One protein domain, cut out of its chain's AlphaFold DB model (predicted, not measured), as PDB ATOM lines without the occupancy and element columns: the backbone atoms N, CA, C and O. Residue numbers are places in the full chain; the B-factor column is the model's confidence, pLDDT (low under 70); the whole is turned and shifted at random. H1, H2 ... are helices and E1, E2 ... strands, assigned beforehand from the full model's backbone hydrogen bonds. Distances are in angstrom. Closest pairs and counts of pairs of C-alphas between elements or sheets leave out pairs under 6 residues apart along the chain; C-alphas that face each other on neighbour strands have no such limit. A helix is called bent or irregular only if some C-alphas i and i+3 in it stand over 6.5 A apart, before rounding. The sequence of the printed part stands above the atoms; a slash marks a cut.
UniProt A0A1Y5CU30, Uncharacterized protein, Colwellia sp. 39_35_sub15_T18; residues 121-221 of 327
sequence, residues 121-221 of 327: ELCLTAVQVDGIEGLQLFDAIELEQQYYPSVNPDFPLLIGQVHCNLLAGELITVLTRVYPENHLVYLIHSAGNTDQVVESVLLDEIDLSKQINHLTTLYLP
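AT A GLANCE: This is residues 121 to 221 of the 327 residues of an uncharacterized protein of Colwellia sp. 39_35_sub15_T18 (UniProt A0A1Y5CU30). A five-stranded sheet, only just strongly twisted, forms the middle, with H1 over one face and H4 over the opposite face. H3 runs side by side with H4, and the short H2 packs on H3 near the E1 edge. The printed part has 101 residues, with four named helices and five named strands in the order H1 E1 H2 E2 H3 E3 E4 H4 E5. The sheet is mixed, ordered E1 E2 E5 E3 E4, and the class is mixed, helices and strands. The whole is compact, with a radius of gyration of the C-alphas of 12.3 A and spans of 37 by 31 by 23 A.

IN THESE COORDINATES: H1, residues 121 to 127, begins at C-alpha 121 (204.266, 156.204, 153.418) and is 10.2 A long. E1 is residues 136 to 139, H2 residues 140 to 144 and E2 residues 157 to 160. H3, residues 165 to 175, is 15.0 A long. E3, residues 184 to 189, measures 16.3 A and begins at C-alpha 184 (192.610, 147.953, 168.988); E4, residues 197 to 202, measures 16.1 A. H4, residues 203 to 208, is irregular: C-alphas 204 and 207 are 7.7 A apart. E5, residues 216 to 220, is 13.3 A long and ends at C-alpha 220 (199.252, 150.497, 166.907).

HOW THE PARTS SIT: The sheet's C-alphas lie up to 4.5 A off its best plane. E1 and E2 are parallel, with N 158 and O 136 at 2.8 A; with H2 they form a strand-helix-strand unit, two parallel neighbours joined through a helix, its crossover right-handed. E2 and E5 are antiparallel, with N 159 and O 218 at 2.8 A. E5 and E3 are antiparallel, with N 188 and O 217 at 2.8 A. E3 and E4 form a hairpin, with N 187 and O 199 at 2.8 A. Two split strand-helix-strand units, in each of which the two strands run the same way with another strand between them in the sheet, are E2, H3, E3, with E5 between E2 and E3, and E4, H4, E5, with E3 between E4 and E5; the crossover of each is right-handed. H1 is on the sheet at a height of 9.1 A, and H4 is on the opposite face at 8.7 A. H2 only grazes the sheet with residues 140 to 143. H3 and H4 touch at a shallow tilt of 10 degrees, opposite ways; their closest C-alphas, Asn 165 and Asp 207, are 4.7 A apart. H2 and H3 touch, the closest C-alphas being Glu 144 and Leu 171, 5.3 A. In H1, H2 and H3 every O i to N i+4 pair is within hydrogen-bond range; in H4 0 of 2 are, and 1 of 3 O i to N i+3 pairs.

THE WHOLE: The C-alphas farthest apart, Tyr 147 and Thr 194, are 37.3 A apart. The printed part has no cut, and the link H2 to E2 is long, with 12 residues. The mean pLDDT of the printed part is 95.6, and no printed residue is under 70.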
ATOM      1  N   GLU A 121     205.192 155.225 154.005       95.00
ATOM      2  CA  GLU A 121     204.266 156.204 153.418       95.00
ATOM      3  C   GLU A 121     202.925 155.565 153.024       95.00
ATOM      4  O   GLU A 121     201.856 156.163 153.190       95.00
ATOM      5  N   LEU A 122     202.966 154.329 152.522       94.38
ATOM      6  CA  LEU A 122     201.772 153.592 152.114       94.38
ATOM      7  C   LEU A 122     200.972 153.099 153.311       94.38
ATOM      8  O   LEU A 122     199.748 153.199 153.297       94.38
ATOM      9  N   CYS A 123     201.645 152.622 154.358       96.56
ATOM     10  CA  CYS A 123     200.997 152.258 155.610       96.56
ATOM     11  C   CYS A 123     200.294 153.465 156.237       96.56
ATOM     12  O   CYS A 123     199.108 153.373 156.543       96.56
ATOM     13  N   LEU A 124     200.974 154.611 156.343       96.75
ATOM     14  CA  LEU A 124     200.386 155.851 156.862       96.75
ATOM     15  C   LEU A 124     199.180 156.308 156.039       96.75
ATOM     16  O   LEU A 124     198.158 156.694 156.600       96.75
ATOM     17  N   THR A 125     199.258 156.192 154.710       95.62
ATOM     18  CA  THR A 125     198.123 156.476 153.819       95.62
ATOM     19  C   THR A 125     196.960 155.508 154.061       95.62
ATOM     20  O   THR A 125     195.805 155.931 154.077       95.62
ATOM     21  N   ALA A 126     197.248 154.220 154.270       96.25
ATOM     22  CA  ALA A 126     196.243 153.184 154.493       96.25
ATOM     23  C   ALA A 126     195.457 153.395 155.796       96.25
ATOM     24  O   ALA A 126     194.243 153.187 155.804       96.25
ATOM     25  N   VAL A 127     196.125 153.845 156.864       96.56
ATOM     26  CA  VAL A 127     195.483 154.151 158.157       96.56
ATOM     27  C   VAL A 127     195.103 155.628 158.331       96.56
ATOM     28  O   VAL A 127     194.461 155.969 159.317       96.56
ATOM     29  N   GLN A 128     195.430 156.488 157.359       95.56
ATOM     30  CA  GLN A 128     195.160 157.935 157.345       95.56
ATOM     31  C   GLN A 128     195.747 158.692 158.548       95.56
ATOM     32  O   GLN A 128     195.066 159.499 159.179       95.56
ATOM     33  N   VAL A 129     197.020 158.435 158.850       94.94
ATOM     34  CA  VAL A 129     197.732 159.019 159.999       94.94
ATOM     35  C   VAL A 129     198.872 159.917 159.524       94.94
ATOM     36  O   VAL A 129     199.550 159.604 158.544       94.94
ATOM     37  N   ASP A 130     199.090 161.030 160.226       94.50
ATOM     38  CA  ASP A 130     200.249 161.899 160.018       94.50
ATOM     39  C   ASP A 130     201.469 161.347 160.774       94.50
ATOM     40  O   ASP A 130     201.454 161.184 161.993       94.50
ATOM     41  N   GLY A 131     202.553 161.067 160.047       93.38
ATOM     42  CA  GLY A 131     203.792 160.559 160.635       93.38
ATOM     43  C   GLY A 131     204.539 161.573 161.513       93.38
ATOM     44  O   GLY A 131     205.400 161.173 162.293       93.38
ATOM     45  N   ILE A 132     204.233 162.873 161.413       95.31
ATOM     46  CA  ILE A 132     204.873 163.922 162.226       95.31
ATOM     47  C   ILE A 132     204.395 163.885 163.685       95.31
ATOM     48  O   ILE A 132     205.104 164.366 164.571       95.31
ATOM     49  N   GLU A 133     203.254 163.255 163.973       90.44
ATOM     50  CA  GLU A 133     202.677 163.135 165.319       90.44
ATOM     51  C   GLU A 133     203.391 162.080 166.194       90.44
ATOM     52  O   GLU A 133     202.769 161.331 166.941       90.44
ATOM     53  N   GLY A 134     204.723 162.016 166.112       93.62
ATOM     54  CA  GLY A 134     205.561 161.173 166.970       93.62
ATOM     55  C   GLY A 134     205.687 159.715 166.531       93.62
ATOM     56  O   GLY A 134     206.037 158.880 167.361       93.62
ATOM     57  N   LEU A 135     205.433 159.395 165.254       97.56
ATOM     58  CA  LEU A 135     205.508 158.025 164.735       97.56
ATOM     59  C   LEU A 135     206.818 157.325 165.103       97.56
ATOM     60  O   LEU A 135     207.917 157.787 164.789       97.56
ATOM     61  N   GLN A 136     206.671 156.148 165.699       97.69
ATOM     62  CA  GLN A 136     207.757 155.235 166.009       97.69
ATOM     63  C   GLN A 136     207.808 154.126 164.962       97.69
ATOM     64  O   GLN A 136     206.781 153.528 164.646       97.69
ATOM     65  N   LEU A 137     209.002 153.837 164.446       97.19
ATOM     66  CA  LEU A 137     209.231 152.777 163.468       97.19
ATOM     67  C   LEU A 137     210.131 151.708 164.079       97.19
ATOM     68  O   LEU A 137     211.255 152.012 164.474       97.19
ATOM     69  N   PHE A 138     209.642 150.473 164.127       96.81
ATOM     70  CA  PHE A 138     210.376 149.330 164.664       96.81
ATOM     71  C   PHE A 138     210.326 148.135 163.716       96.81
ATOM     72  O   PHE A 138     209.407 147.982 162.909       96.81
ATOM     73  N   ASP A 139     211.333 147.280 163.832       93.75
ATOM     74  CA  ASP A 139     211.354 145.972 163.197       93.75
ATOM     75  C   ASP A 139     210.763 144.917 164.141       93.75
ATOM     76  O   ASP A 139     211.083 144.903 165.331       93.75
ATOM     77  N   ALA A 140     209.899 144.038 163.629       95.44
ATOM     78  CA  ALA A 140     209.274 142.995 164.436       95.44
ATOM     79  C   ALA A 140     210.289 142.025 165.063       95.44
ATOM     80  O   ALA A 140     210.124 141.654 166.223       95.44
ATOM     81  N   ILE A 141     211.334 141.639 164.323       91.31
ATOM     82  CA  ILE A 141     212.354 140.680 164.769       91.31
ATOM     83  C   ILE A 141     213.262 141.318 165.825       91.31
ATOM     84  O   ILE A 141     213.698 140.656 166.759       91.31
ATOM     85  N   GLU A 142     213.552 142.613 165.717       92.25
ATOM     86  CA  GLU A 142     214.328 143.300 166.758       92.25
ATOM     87  C   GLU A 142     213.501 143.546 168.024       92.25
ATOM     88  O   GLU A 142     214.028 143.481 169.138       92.25
ATOM     89  N   LEU A 143     212.209 143.849 167.869       95.38
ATOM     90  CA  LEU A 143     211.339 144.168 168.994       95.38
ATOM     91  C   LEU A 143     210.975 142.923 169.816       95.38
ATOM     92  O   LEU A 143     210.959 143.014 171.042       95.38
ATOM     93  N   GLU A 144     210.727 141.773 169.178       94.88
ATOM     94  CA  GLU A 144     210.372 140.520 169.875       94.88
ATOM     95  C   GLU A 144     211.476 140.031 170.827       94.88
ATOM     96  O   GLU A 144     211.193 139.526 171.912       94.88
ATOM     97  N   GLN A 145     212.741 140.315 170.502       94.06
ATOM     98  CA  GLN A 145     213.894 139.940 171.327       94.06
ATOM     99  C   GLN A 145     214.001 140.743 172.634       94.06
ATOM    100  O   GLN A 145     214.831 140.434 173.497       94.06
ATOM    101  N   GLN A 146     213.203 141.802 172.801       95.19
ATOM    102  CA  GLN A 146     213.272 142.671 173.969       95.19
ATOM    103  C   GLN A 146     212.468 142.101 175.140       95.19
ATOM    104  O   GLN A 146     211.276 141.825 175.045       95.19
ATOM    105  N   TYR A 147     213.093 142.032 176.318       93.00
ATOM    106  CA  TYR A 147     212.375 141.678 177.548       93.00
ATOM    107  C   TYR A 147     211.386 142.755 177.997       93.00
ATOM    108  O   TYR A 147     210.443 142.449 178.716       93.00
ATOM    109  N   TYR A 148     211.610 144.014 177.640       93.88
ATOM    110  CA  TYR A 148     210.684 145.117 177.867       93.88
ATOM    111  C   TYR A 148     210.768 146.027 176.641       93.88
ATOM    112  O   TYR A 148     211.886 146.423 176.298       93.88
ATOM    113  N   PRO A 149     209.648 146.332 175.964       95.06
ATOM    114  CA  PRO A 149     209.705 147.054 174.705       95.06
ATOM    115  C   PRO A 149     210.182 148.488 174.916       95.06
ATOM    116  O   PRO A 149     209.728 149.199 175.809       95.06
ATOM    117  N   SER A 150     211.061 148.937 174.030       94.38
ATOM    118  CA  SER A 150     211.591 150.307 173.972       94.38
ATOM    119  C   SER A 150     210.638 151.310 173.303       94.38
ATOM    120  O   SER A 150     211.062 152.380 172.870       94.38
ATOM    121  N   VAL A 151     209.349 150.976 173.224       96.00
ATOM    122  CA  VAL A 151     208.314 151.792 172.581       96.00
ATOM    123  C   VAL A 151     207.620 152.689 173.601       96.00
ATOM    124  O   VAL A 151     207.436 152.319 174.760       96.00
ATOM    125  N   ASN A 152     207.191 153.862 173.156       96.62
ATOM    126  CA  ASN A 152     206.352 154.766 173.923       96.62
ATOM    127  C   ASN A 152     204.878 154.593 173.497       96.62
ATOM    128  O   ASN A 152     204.558 154.926 172.357       96.62
ATOM    129  N   PRO A 153     203.977 154.104 174.366       96.56
ATOM    130  CA  PRO A 153     202.583 153.865 173.993       96.56
ATOM    131  C   PRO A 153     201.765 155.147 173.764       96.56
ATOM    132  O   PRO A 153     200.682 155.078 173.188       96.56
ATOM    133  N   ASP A 154     202.277 156.314 174.164       96.81
ATOM    134  CA  ASP A 154     201.612 157.608 173.968       96.81
ATOM    135  C   ASP A 154     201.671 158.090 172.505       96.81
ATOM    136  O   ASP A 154     201.016 159.067 172.146       96.81
ATOM    137  N   PHE A 155     202.458 157.423 171.652       97.06
ATOM    138  CA  PHE A 155     202.666 157.791 170.253       97.06
ATOM    139  C   PHE A 155     202.332 156.638 169.297       97.06
ATOM    140  O   PHE A 155     202.477 155.471 169.668       97.06
ATOM    141  N   PRO A 156     201.936 156.939 168.044       97.56
ATOM    142  CA  PRO A 156     201.692 155.914 167.038       97.56
ATOM    143  C   PRO A 156     202.936 155.051 166.800       97.56
ATOM    144  O   PRO A 156     204.064 155.547 166.742       97.56
ATOM    145  N   LEU A 157     202.721 153.749 166.632       98.31
ATOM    146  CA  LEU A 157     203.778 152.761 166.444       98.31
ATOM    147  C   LEU A 157     203.516 151.946 165.177       98.31
ATOM    148  O   LEU A 157     202.448 151.362 165.010       98.31
ATOM    149  N   LEU A 158     204.510 151.896 164.294       98.31
ATOM    150  CA  LEU A 158     204.522 151.079 163.090       98.31
ATOM    151  C   LEU A 158     205.624 150.022 163.205       98.31
ATOM    152  O   LEU A 158     206.804 150.351 163.328       98.31
ATOM    153  N   ILE A 159     205.230 148.753 163.159       98.12
ATOM    154  CA  ILE A 159     206.121 147.599 163.251       98.12
ATOM    155  C   ILE A 159     206.123 146.882 161.903       98.12
ATOM    156  O   ILE A 159     205.123 146.279 161.500       98.12
ATOM    157  N   GLY A 160     207.245 146.961 161.195       95.19
ATOM    158  CA  GLY A 160     207.446 146.267 159.926       95.19
ATOM    159  C   GLY A 160     207.785 144.789 160.101       95.19
ATOM    160  O   GLY A 160     208.126 144.335 161.188       95.19
ATOM    161  N   GLN A 161     207.753 144.048 158.991       88.94
ATOM    162  CA  GLN A 161     208.230 142.660 158.900       88.94
ATOM    163  C   GLN A 161     207.498 141.637 159.788       88.94
ATOM    164  O   GLN A 161     208.081 140.620 160.180       88.94
ATOM    165  N   VAL A 162     206.204 141.841 160.057       95.94
ATOM    166  CA  VAL A 162     205.366 140.858 160.767       95.94
ATOM    167  C   VAL A 162     205.029 139.714 159.808       95.94
ATOM    168  O   VAL A 162     203.946 139.641 159.246       95.94
ATOM    169  N   HIS A 163     206.006 138.852 159.537       92.19
ATOM    170  CA  HIS A 163     205.985 137.973 158.367       92.19
ATOM    171  C   HIS A 163     205.302 136.617 158.592       92.19
ATOM    172  O   HIS A 163     205.028 135.907 157.622       92.19
ATOM    173  N   CYS A 164     205.039 136.233 159.844       95.69
ATOM    174  CA  CYS A 164     204.341 134.994 160.183       95.69
ATOM    175  C   CYS A 164     203.595 135.096 161.522       95.69
ATOM    176  O   CYS A 164     203.907 135.936 162.365       95.69
ATOM    177  N   ASN A 165     202.619 134.207 161.727       97.38
ATOM    178  CA  ASN A 165     201.805 134.160 162.945       97.38
ATOM    179  C   ASN A 165     202.624 133.870 164.213       97.38
ATOM    180  O   ASN A 165     202.277 134.367 165.276       97.38
ATOM    181  N   LEU A 166     203.714 133.098 164.107       96.88
ATOM    182  CA  LEU A 166     204.591 132.816 165.250       96.88
ATOM    183  C   LEU A 166     205.196 134.113 165.807       96.88
ATOM    184  O   LEU A 166     205.026 134.402 166.987       96.88
ATOM    185  N   LEU A 167     205.802 134.916 164.928       96.69
ATOM    186  CA  LEU A 167     206.362 136.219 165.281       96.69
ATOM    187  C   LEU A 167     205.286 137.173 165.813       96.69
ATOM    188  O   LEU A 167     205.523 137.912 166.762       96.69
ATOM    189  N   ALA A 168     204.084 137.149 165.230       97.69
ATOM    190  CA  ALA A 168     202.967 137.931 165.747       97.69
ATOM    191  C   ALA A 168     202.638 137.549 167.203       97.69
ATOM    192  O   ALA A 168     202.496 138.437 168.035       97.69
ATOM    193  N   GLY A 169     202.609 136.256 167.545       97.25
ATOM    194  CA  GLY A 169     202.392 135.794 168.923       97.25
ATOM    195  C   GLY A 169     203.510 136.199 169.895       97.25
ATOM    196  O   GLY A 169     203.246 136.567 171.043       97.25
ATOM    197  N   GLU A 170     204.765 136.194 169.441       97.25
ATOM    198  CA  GLU A 170     205.907 136.691 170.224       97.25
ATOM    199  C   GLU A 170     205.783 138.200 170.490       97.25
ATOM    200  O   GLU A 170     205.956 138.651 171.628       97.25
ATOM    201  N   LEU A 171     205.352 138.974 169.488       97.81
ATOM    202  CA  LEU A 171     205.066 140.401 169.641       97.81
ATOM    203  C   LEU A 171     203.959 140.678 170.665       97.81
ATOM    204  O   LEU A 171     204.109 141.622 171.440       97.81
ATOM    205  N   ILE A 172     202.891 139.869 170.732       97.88
ATOM    206  CA  ILE A 172     201.843 140.012 171.766       97.88
ATOM    207  C   ILE A 172     202.480 139.993 173.157       97.88
ATOM    208  O   ILE A 172     202.217 140.871 173.980       97.88
ATOM    209  N   THR A 173     203.373 139.033 173.406       96.38
ATOM    210  CA  THR A 173     204.021 138.850 174.715       96.38
ATOM    211  C   THR A 173     204.847 140.071 175.124       96.38
ATOM    212  O   THR A 173     204.889 140.441 176.300       96.38
ATOM    213  N   VAL A 174     205.518 140.707 174.165       97.25
ATOM    214  CA  VAL A 174     206.341 141.891 174.425       97.25
ATOM    215  C   VAL A 174     205.478 143.150 174.552       97.25
ATOM    216  O   VAL A 174     205.659 143.921 175.496       97.25
ATOM    217  N   LEU A 175     204.517 143.354 173.649       97.75
ATOM    218  CA  LEU A 175     203.701 144.569 173.571       97.75
ATOM    219  C   LEU A 175     202.689 144.692 174.717       97.75
ATOM    220  O   LEU A 175     202.474 145.797 175.208       97.75
ATOM    221  N   THR A 176     202.137 143.583 175.213       96.62
ATOM    222  CA  THR A 176     201.185 143.575 176.350       96.62
ATOM    223  C   THR A 176     201.807 143.998 177.688       96.62
ATOM    224  O   THR A 176     201.108 144.191 178.679       96.62
ATOM    225  N   ARG A 177     203.129 144.217 177.732       95.06
ATOM    226  CA  ARG A 177     203.808 144.856 178.874       95.06
ATOM    227  C   ARG A 177     203.538 146.356 178.983       95.06
ATOM    228  O   ARG A 177     203.753 146.915 180.056       95.06
ATOM    229  N   VAL A 178     203.154 147.002 177.881       95.50
ATOM    230  CA  VAL A 178     202.935 148.460 177.804       95.50
ATOM    231  C   VAL A 178     201.586 148.835 177.189       95.50
ATOM    232  O   VAL A 178     201.073 149.910 177.479       95.50
ATOM    233  N   TYR A 179     200.989 147.955 176.383       96.81
ATOM    234  CA  TYR A 179     199.643 148.120 175.837       96.81
ATOM    235  C   TYR A 179     198.640 147.207 176.556       96.81
ATOM    236  O   TYR A 179     198.995 146.086 176.922       96.81
ATOM    237  N   PRO A 180     197.373 147.633 176.709       96.12
ATOM    238  CA  PRO A 180     196.291 146.737 177.109       96.12
ATOM    239  C   PRO A 180     196.133 145.562 176.131       96.12
ATOM    240  O   PRO A 180     196.279 145.738 174.922       96.12
ATOM    241  N   GLU A 181     195.771 144.381 176.634       94.88
ATOM    242  CA  GLU A 181     195.546 143.179 175.805       94.88
ATOM    243  C   GLU A 181     194.475 143.415 174.726       94.88
ATOM    244  O   GLU A 181     194.647 143.047 173.570       94.88
ATOM    245  N   ASN A 182     193.407 144.128 175.085       96.31
ATOM    246  CA  ASN A 182     192.301 144.474 174.196       96.31
ATOM    247  C   ASN A 182     192.521 145.785 173.417       96.31
ATOM    248  O   ASN A 182     191.549 146.406 172.973       96.31
ATOM    249  N   HIS A 183     193.766 146.253 173.286       97.94
ATOM    250  CA  HIS A 183     194.065 147.443 172.490       97.94
ATOM    251  C   HIS A 183     193.732 147.182 171.021       97.94
ATOM    252  O   HIS A 183     194.132 146.163 170.460       97.94
ATOM    253  N   LEU A 184     192.986 148.092 170.392       98.19
ATOM    254  CA  LEU A 184     192.610 147.953 168.988       98.19
ATOM    255  C   LEU A 184     193.802 148.315 168.099       98.19
ATOM    256  O   LEU A 184     194.288 149.445 168.139       98.19
ATOM    257  N   VAL A 185     194.236 147.374 167.268       98.62
ATOM    258  CA  VAL A 185     195.391 147.517 166.376       98.62
ATOM    259  C   VAL A 185     195.006 147.211 164.931       98.62
ATOM    260  O   VAL A 185     193.903 146.733 164.643       98.62
ATOM    261  N   TYR A 186     195.910 147.518 164.002       98.69
ATOM    262  CA  TYR A 186     195.673 147.368 162.571       98.69
ATOM    263  C   TYR A 186     196.795 146.570 161.913       98.69
ATOM    264  O   TYR A 186     197.944 147.006 161.887       98.69
ATOM    265  N   LEU A 187     196.457 145.424 161.330       98.62
ATOM    266  CA  LEU A 187     197.341 144.702 160.422       98.62
ATOM    267  C   LEU A 187     197.124 145.244 159.007       98.62
ATOM    268  O   LEU A 187     196.032 145.180 158.446       98.62
ATOM    269  N   ILE A 188     198.176 145.819 158.437       98.25
ATOM    270  CA  ILE A 188     198.186 146.366 157.085       98.25
ATOM    271  C   ILE A 188     198.861 145.332 156.189       98.25
ATOM    272  O   ILE A 188     200.071 145.119 156.278       98.25
ATOM    273  N   HIS A 189     198.081 144.699 155.322       95.81
ATOM    274  CA  HIS A 189     198.551 143.708 154.361       95.81
ATOM    275  C   HIS A 189     198.729 144.350 152.987       95.81
ATOM    276  O   HIS A 189     197.856 145.098 152.539       95.81
ATOM    277  N   SER A 190     199.836 144.033 152.308       91.44
ATOM    278  CA  SER A 190     200.089 144.437 150.916       91.44
ATOM    279  C   SER A 190     199.920 145.952 150.685       91.44
ATOM    280  O   SER A 190     199.280 146.368 149.718       91.44
ATOM    281  N   ALA A 191     200.456 146.788 151.585       91.56
ATOM    282  CA  ALA A 191     200.300 148.245 151.528       91.56
ATOM    283  C   ALA A 191     200.648 148.816 150.136       91.56
ATOM    284  O   ALA A 191     201.698 148.519 149.571       91.56
ATOM    285  N   GLY A 192     199.739 149.626 149.585       85.25
ATOM    286  CA  GLY A 192     199.781 150.250 148.255       85.25
ATOM    287  C   GLY A 192     199.679 149.318 147.048       85.25
ATOM    288  O   GLY A 192     199.751 149.807 145.918       85.25
ATOM    289  N   ASN A 193     199.462 148.017 147.243       84.94
ATOM    290  CA  ASN A 193     199.095 147.108 146.161       84.94
ATOM    291  C   ASN A 193     197.569 147.072 145.962       84.94
ATOM    292  O   ASN A 193     196.786 147.556 146.780       84.94
ATOM    293  N   THR A 194     197.120 146.493 144.846       85.19
ATOM    294  CA  THR A 194     195.685 146.391 144.517       85.19
ATOM    295  C   THR A 194     194.896 145.506 145.482       85.19
ATOM    296  O   THR A 194     193.681 145.639 145.578       85.19
ATOM    297  N   ASP A 195     195.584 144.590 146.158       89.00
ATOM    298  CA  ASP A 195     195.076 143.664 147.169       89.00
ATOM    299  C   ASP A 195     195.296 144.177 148.602       89.00
ATOM    300  O   ASP A 195     195.205 143.392 149.541       89.00
ATOM    301  N   GLN A 196     195.577 145.475 148.790       94.00
ATOM    302  CA  GLN A 196     195.735 146.060 150.121       94.00
ATOM    303  C   GLN A 196     194.509 145.788 151.004       94.00
ATOM    304  O   GLN A 196     193.374 146.103 150.633       94.00
ATOM    305  N   VAL A 197     194.757 145.307 152.223       96.81
ATOM    306  CA  VAL A 197     193.737 145.123 153.262       96.81
ATOM    307  C   VAL A 197     194.243 145.712 154.573       96.81
ATOM    308  O   VAL A 197     195.368 145.447 154.981       96.81
ATOM    309  N   VAL A 198     193.399 146.503 155.236       98.31
ATOM    310  CA  VAL A 198     193.624 146.946 156.618       98.31
ATOM    311  C   VAL A 198     192.667 146.160 157.504       98.31
ATOM    312  O   VAL A 198     191.455 146.376 157.466       98.31
ATOM    313  N   GLU A 199     193.208 145.205 158.249       98.31
ATOM    314  CA  GLU A 199     192.473 144.351 159.175       98.31
ATOM    315  C   GLU A 199     192.551 144.955 160.581       98.31
ATOM    316  O   GLU A 199     193.638 145.225 161.082       98.31
ATOM    317  N   SER A 200     191.400 145.201 161.211       98.31
ATOM    318  CA  SER A 200     191.328 145.718 162.582       98.31
ATOM    319  C   SER A 200     191.028 144.572 163.542       98.31
ATOM    320  O   SER A 200     190.033 143.869 163.359       98.31
ATOM    321  N   VAL A 201     191.898 144.385 164.531       98.12
ATOM    322  CA  VAL A 201     191.872 143.269 165.493       98.12
ATOM    323  C   VAL A 201     192.306 143.756 166.874       98.12
ATOM    324  O   VAL A 201     192.858 144.851 167.005       98.12
ATOM    325  N   LEU A 202     192.051 142.958 167.909       98.44
ATOM    326  CA  LEU A 202     192.632 143.193 169.229       98.44
ATOM    327  C   LEU A 202     194.104 142.769 169.239       98.44
ATOM    328  O   LEU A 202     194.506 141.882 168.482       98.44
ATOM    329  N   LEU A 203     194.915 143.415 170.079       98.31
ATOM    330  CA  LEU A 203     196.339 143.109 170.191       98.31
ATOM    331  C   LEU A 203     196.569 141.637 170.553       98.31
ATOM    332  O   LEU A 203     197.433 141.014 169.952       98.31
ATOM    333  N   ASP A 204     195.783 141.062 171.459       97.81
ATOM    334  CA  ASP A 204     195.856 139.648 171.851       97.81
ATOM    335  C   ASP A 204     195.359 138.649 170.786       97.81
ATOM    336  O   ASP A 204     195.465 137.440 170.985       97.81
ATOM    337  N   GLU A 205     194.861 139.135 169.646       97.75
ATOM    338  CA  GLU A 205     194.317 138.321 168.554       97.75
ATOM    339  C   GLU A 205     195.112 138.452 167.241       97.75
ATOM    340  O   GLU A 205     194.754 137.818 166.241       97.75
ATOM    341  N   ILE A 206     196.186 139.255 167.191       98.06
ATOM    342  CA  ILE A 206     196.914 139.513 165.931       98.06
ATOM    343  C   ILE A 206     197.460 138.232 165.292       98.06
ATOM    344  O   ILE A 206     197.461 138.099 164.068       98.06
ATOM    345  N   ASP A 207     197.885 137.261 166.097       97.94
ATOM    346  CA  ASP A 207     198.452 135.992 165.643       97.94
ATOM    347  C   ASP A 207     197.402 135.040 165.046       97.94
ATOM    348  O   ASP A 207     197.762 134.040 164.421       97.94
ATOM    349  N   LEU A 208     196.110 135.366 165.147       97.56
ATOM    350  CA  LEU A 208     195.015 134.607 164.545       97.56
ATOM    351  C   LEU A 208     194.722 135.016 163.091       97.56
ATOM    352  O   LEU A 208     194.007 134.288 162.387       97.56
ATOM    353  N   SER A 209     195.266 136.144 162.613       97.12
ATOM    354  CA  SER A 209     195.030 136.609 161.240       97.12
ATOM    355  C   SER A 209     195.619 135.639 160.213       97.12
ATOM    356  O   SER A 209     196.794 135.275 160.232       97.12
ATOM    357  N   LYS A 210     194.793 135.238 159.243       96.81
ATOM    358  CA  LYS A 210     195.189 134.319 158.157       96.81
ATOM    359  C   LYS A 210     195.870 135.023 156.985       96.81
ATOM    360  O   LYS A 210     196.252 134.355 156.027       96.81
ATOM    361  N   GLN A 211     195.949 136.350 157.025       96.00
ATOM    362  CA  GLN A 211     196.490 137.178 155.947       96.00
ATOM    363  C   GLN A 211     197.959 137.550 156.170       96.00
ATOM    364  O   GLN A 211     198.600 138.051 155.246       96.00
ATOM    365  N   ILE A 212     198.495 137.278 157.367       96.75
ATOM    366  CA  ILE A 212     199.887 137.551 157.720       96.75
ATOM    367  C   ILE A 212     200.838 136.901 156.710       96.75
ATOM    368  O   ILE A 212     200.763 135.707 156.414       96.75
ATOM    369  N   ASN A 213     201.743 137.720 156.182       90.88
ATOM    370  CA  ASN A 213     202.787 137.345 155.239       90.88
ATOM    371  C   ASN A 213     203.932 138.374 155.285       90.88
ATOM    372  O   ASN A 213     203.866 139.361 156.014       90.88
ATOM    373  N   HIS A 214     204.965 138.187 154.464       86.69
ATOM    374  CA  HIS A 214     206.153 139.052 154.411       86.69
ATOM    375  C   HIS A 214     205.894 140.534 154.045       86.69
ATOM    376  O   HIS A 214     206.800 141.348 154.188       86.69
ATOM    377  N   LEU A 215     204.685 140.897 153.600       89.69
ATOM    378  CA  LEU A 215     204.237 142.271 153.326       89.69
ATOM    379  C   LEU A 215     203.259 142.801 154.386       89.69
ATOM    380  O   LEU A 215     202.534 143.765 154.135       89.69
ATOM    381  N   THR A 216     203.189 142.156 155.551       95.62
ATOM    382  CA  THR A 216     202.327 142.588 156.653       95.62
ATOM    383  C   THR A 216     203.083 143.504 157.609       95.62
ATOM    384  O   THR A 216     204.198 143.214 158.042       95.62
ATOM    385  N   THR A 217     202.452 144.630 157.930       97.62
ATOM    386  CA  THR A 217     202.931 145.631 158.888       97.62
ATOM    387  C   THR A 217     201.873 145.819 159.966       97.62
ATOM    388  O   THR A 217     200.690 145.911 159.649       97.62
ATOM    389  N   LEU A 218     202.279 145.882 161.230       98.62
ATOM    390  CA  LEU A 218     201.382 146.139 162.353       98.62
ATOM    391  C   LEU A 218     201.433 147.625 162.720       98.62
ATOM    392  O   LEU A 218     202.506 148.181 162.938       98.62
ATOM    393  N   TYR A 219     200.273 148.263 162.800       98.69
ATOM    394  CA  TYR A 219     200.110 149.626 163.284       98.69
ATOM    395  C   TYR A 219     199.334 149.621 164.603       98.69
ATOM    396  O   TYR A 219     198.239 149.059 164.687       98.69
ATOM    397  N   LEU A 220     199.894 150.272 165.621       98.44
ATOM    398  CA  LEU A 220     199.252 150.497 166.907       98.44
ATOM    399  C   LEU A 220     198.976 151.999 167.054       98.44
ATOM    400  O   LEU A 220     199.920 152.796 167.013       98.44
ATOM    401  N   PRO A 221     197.706 152.409 167.223       97.62
ATOM    402  CA  PRO A 221     197.396 153.783 167.584       97.62
ATOM    403  C   PRO A 221     197.886 154.082 169.011       97.62
ATOM    404  O   PRO A 221     198.012 153.146 169.812       97.62
TER     405      PRO A 221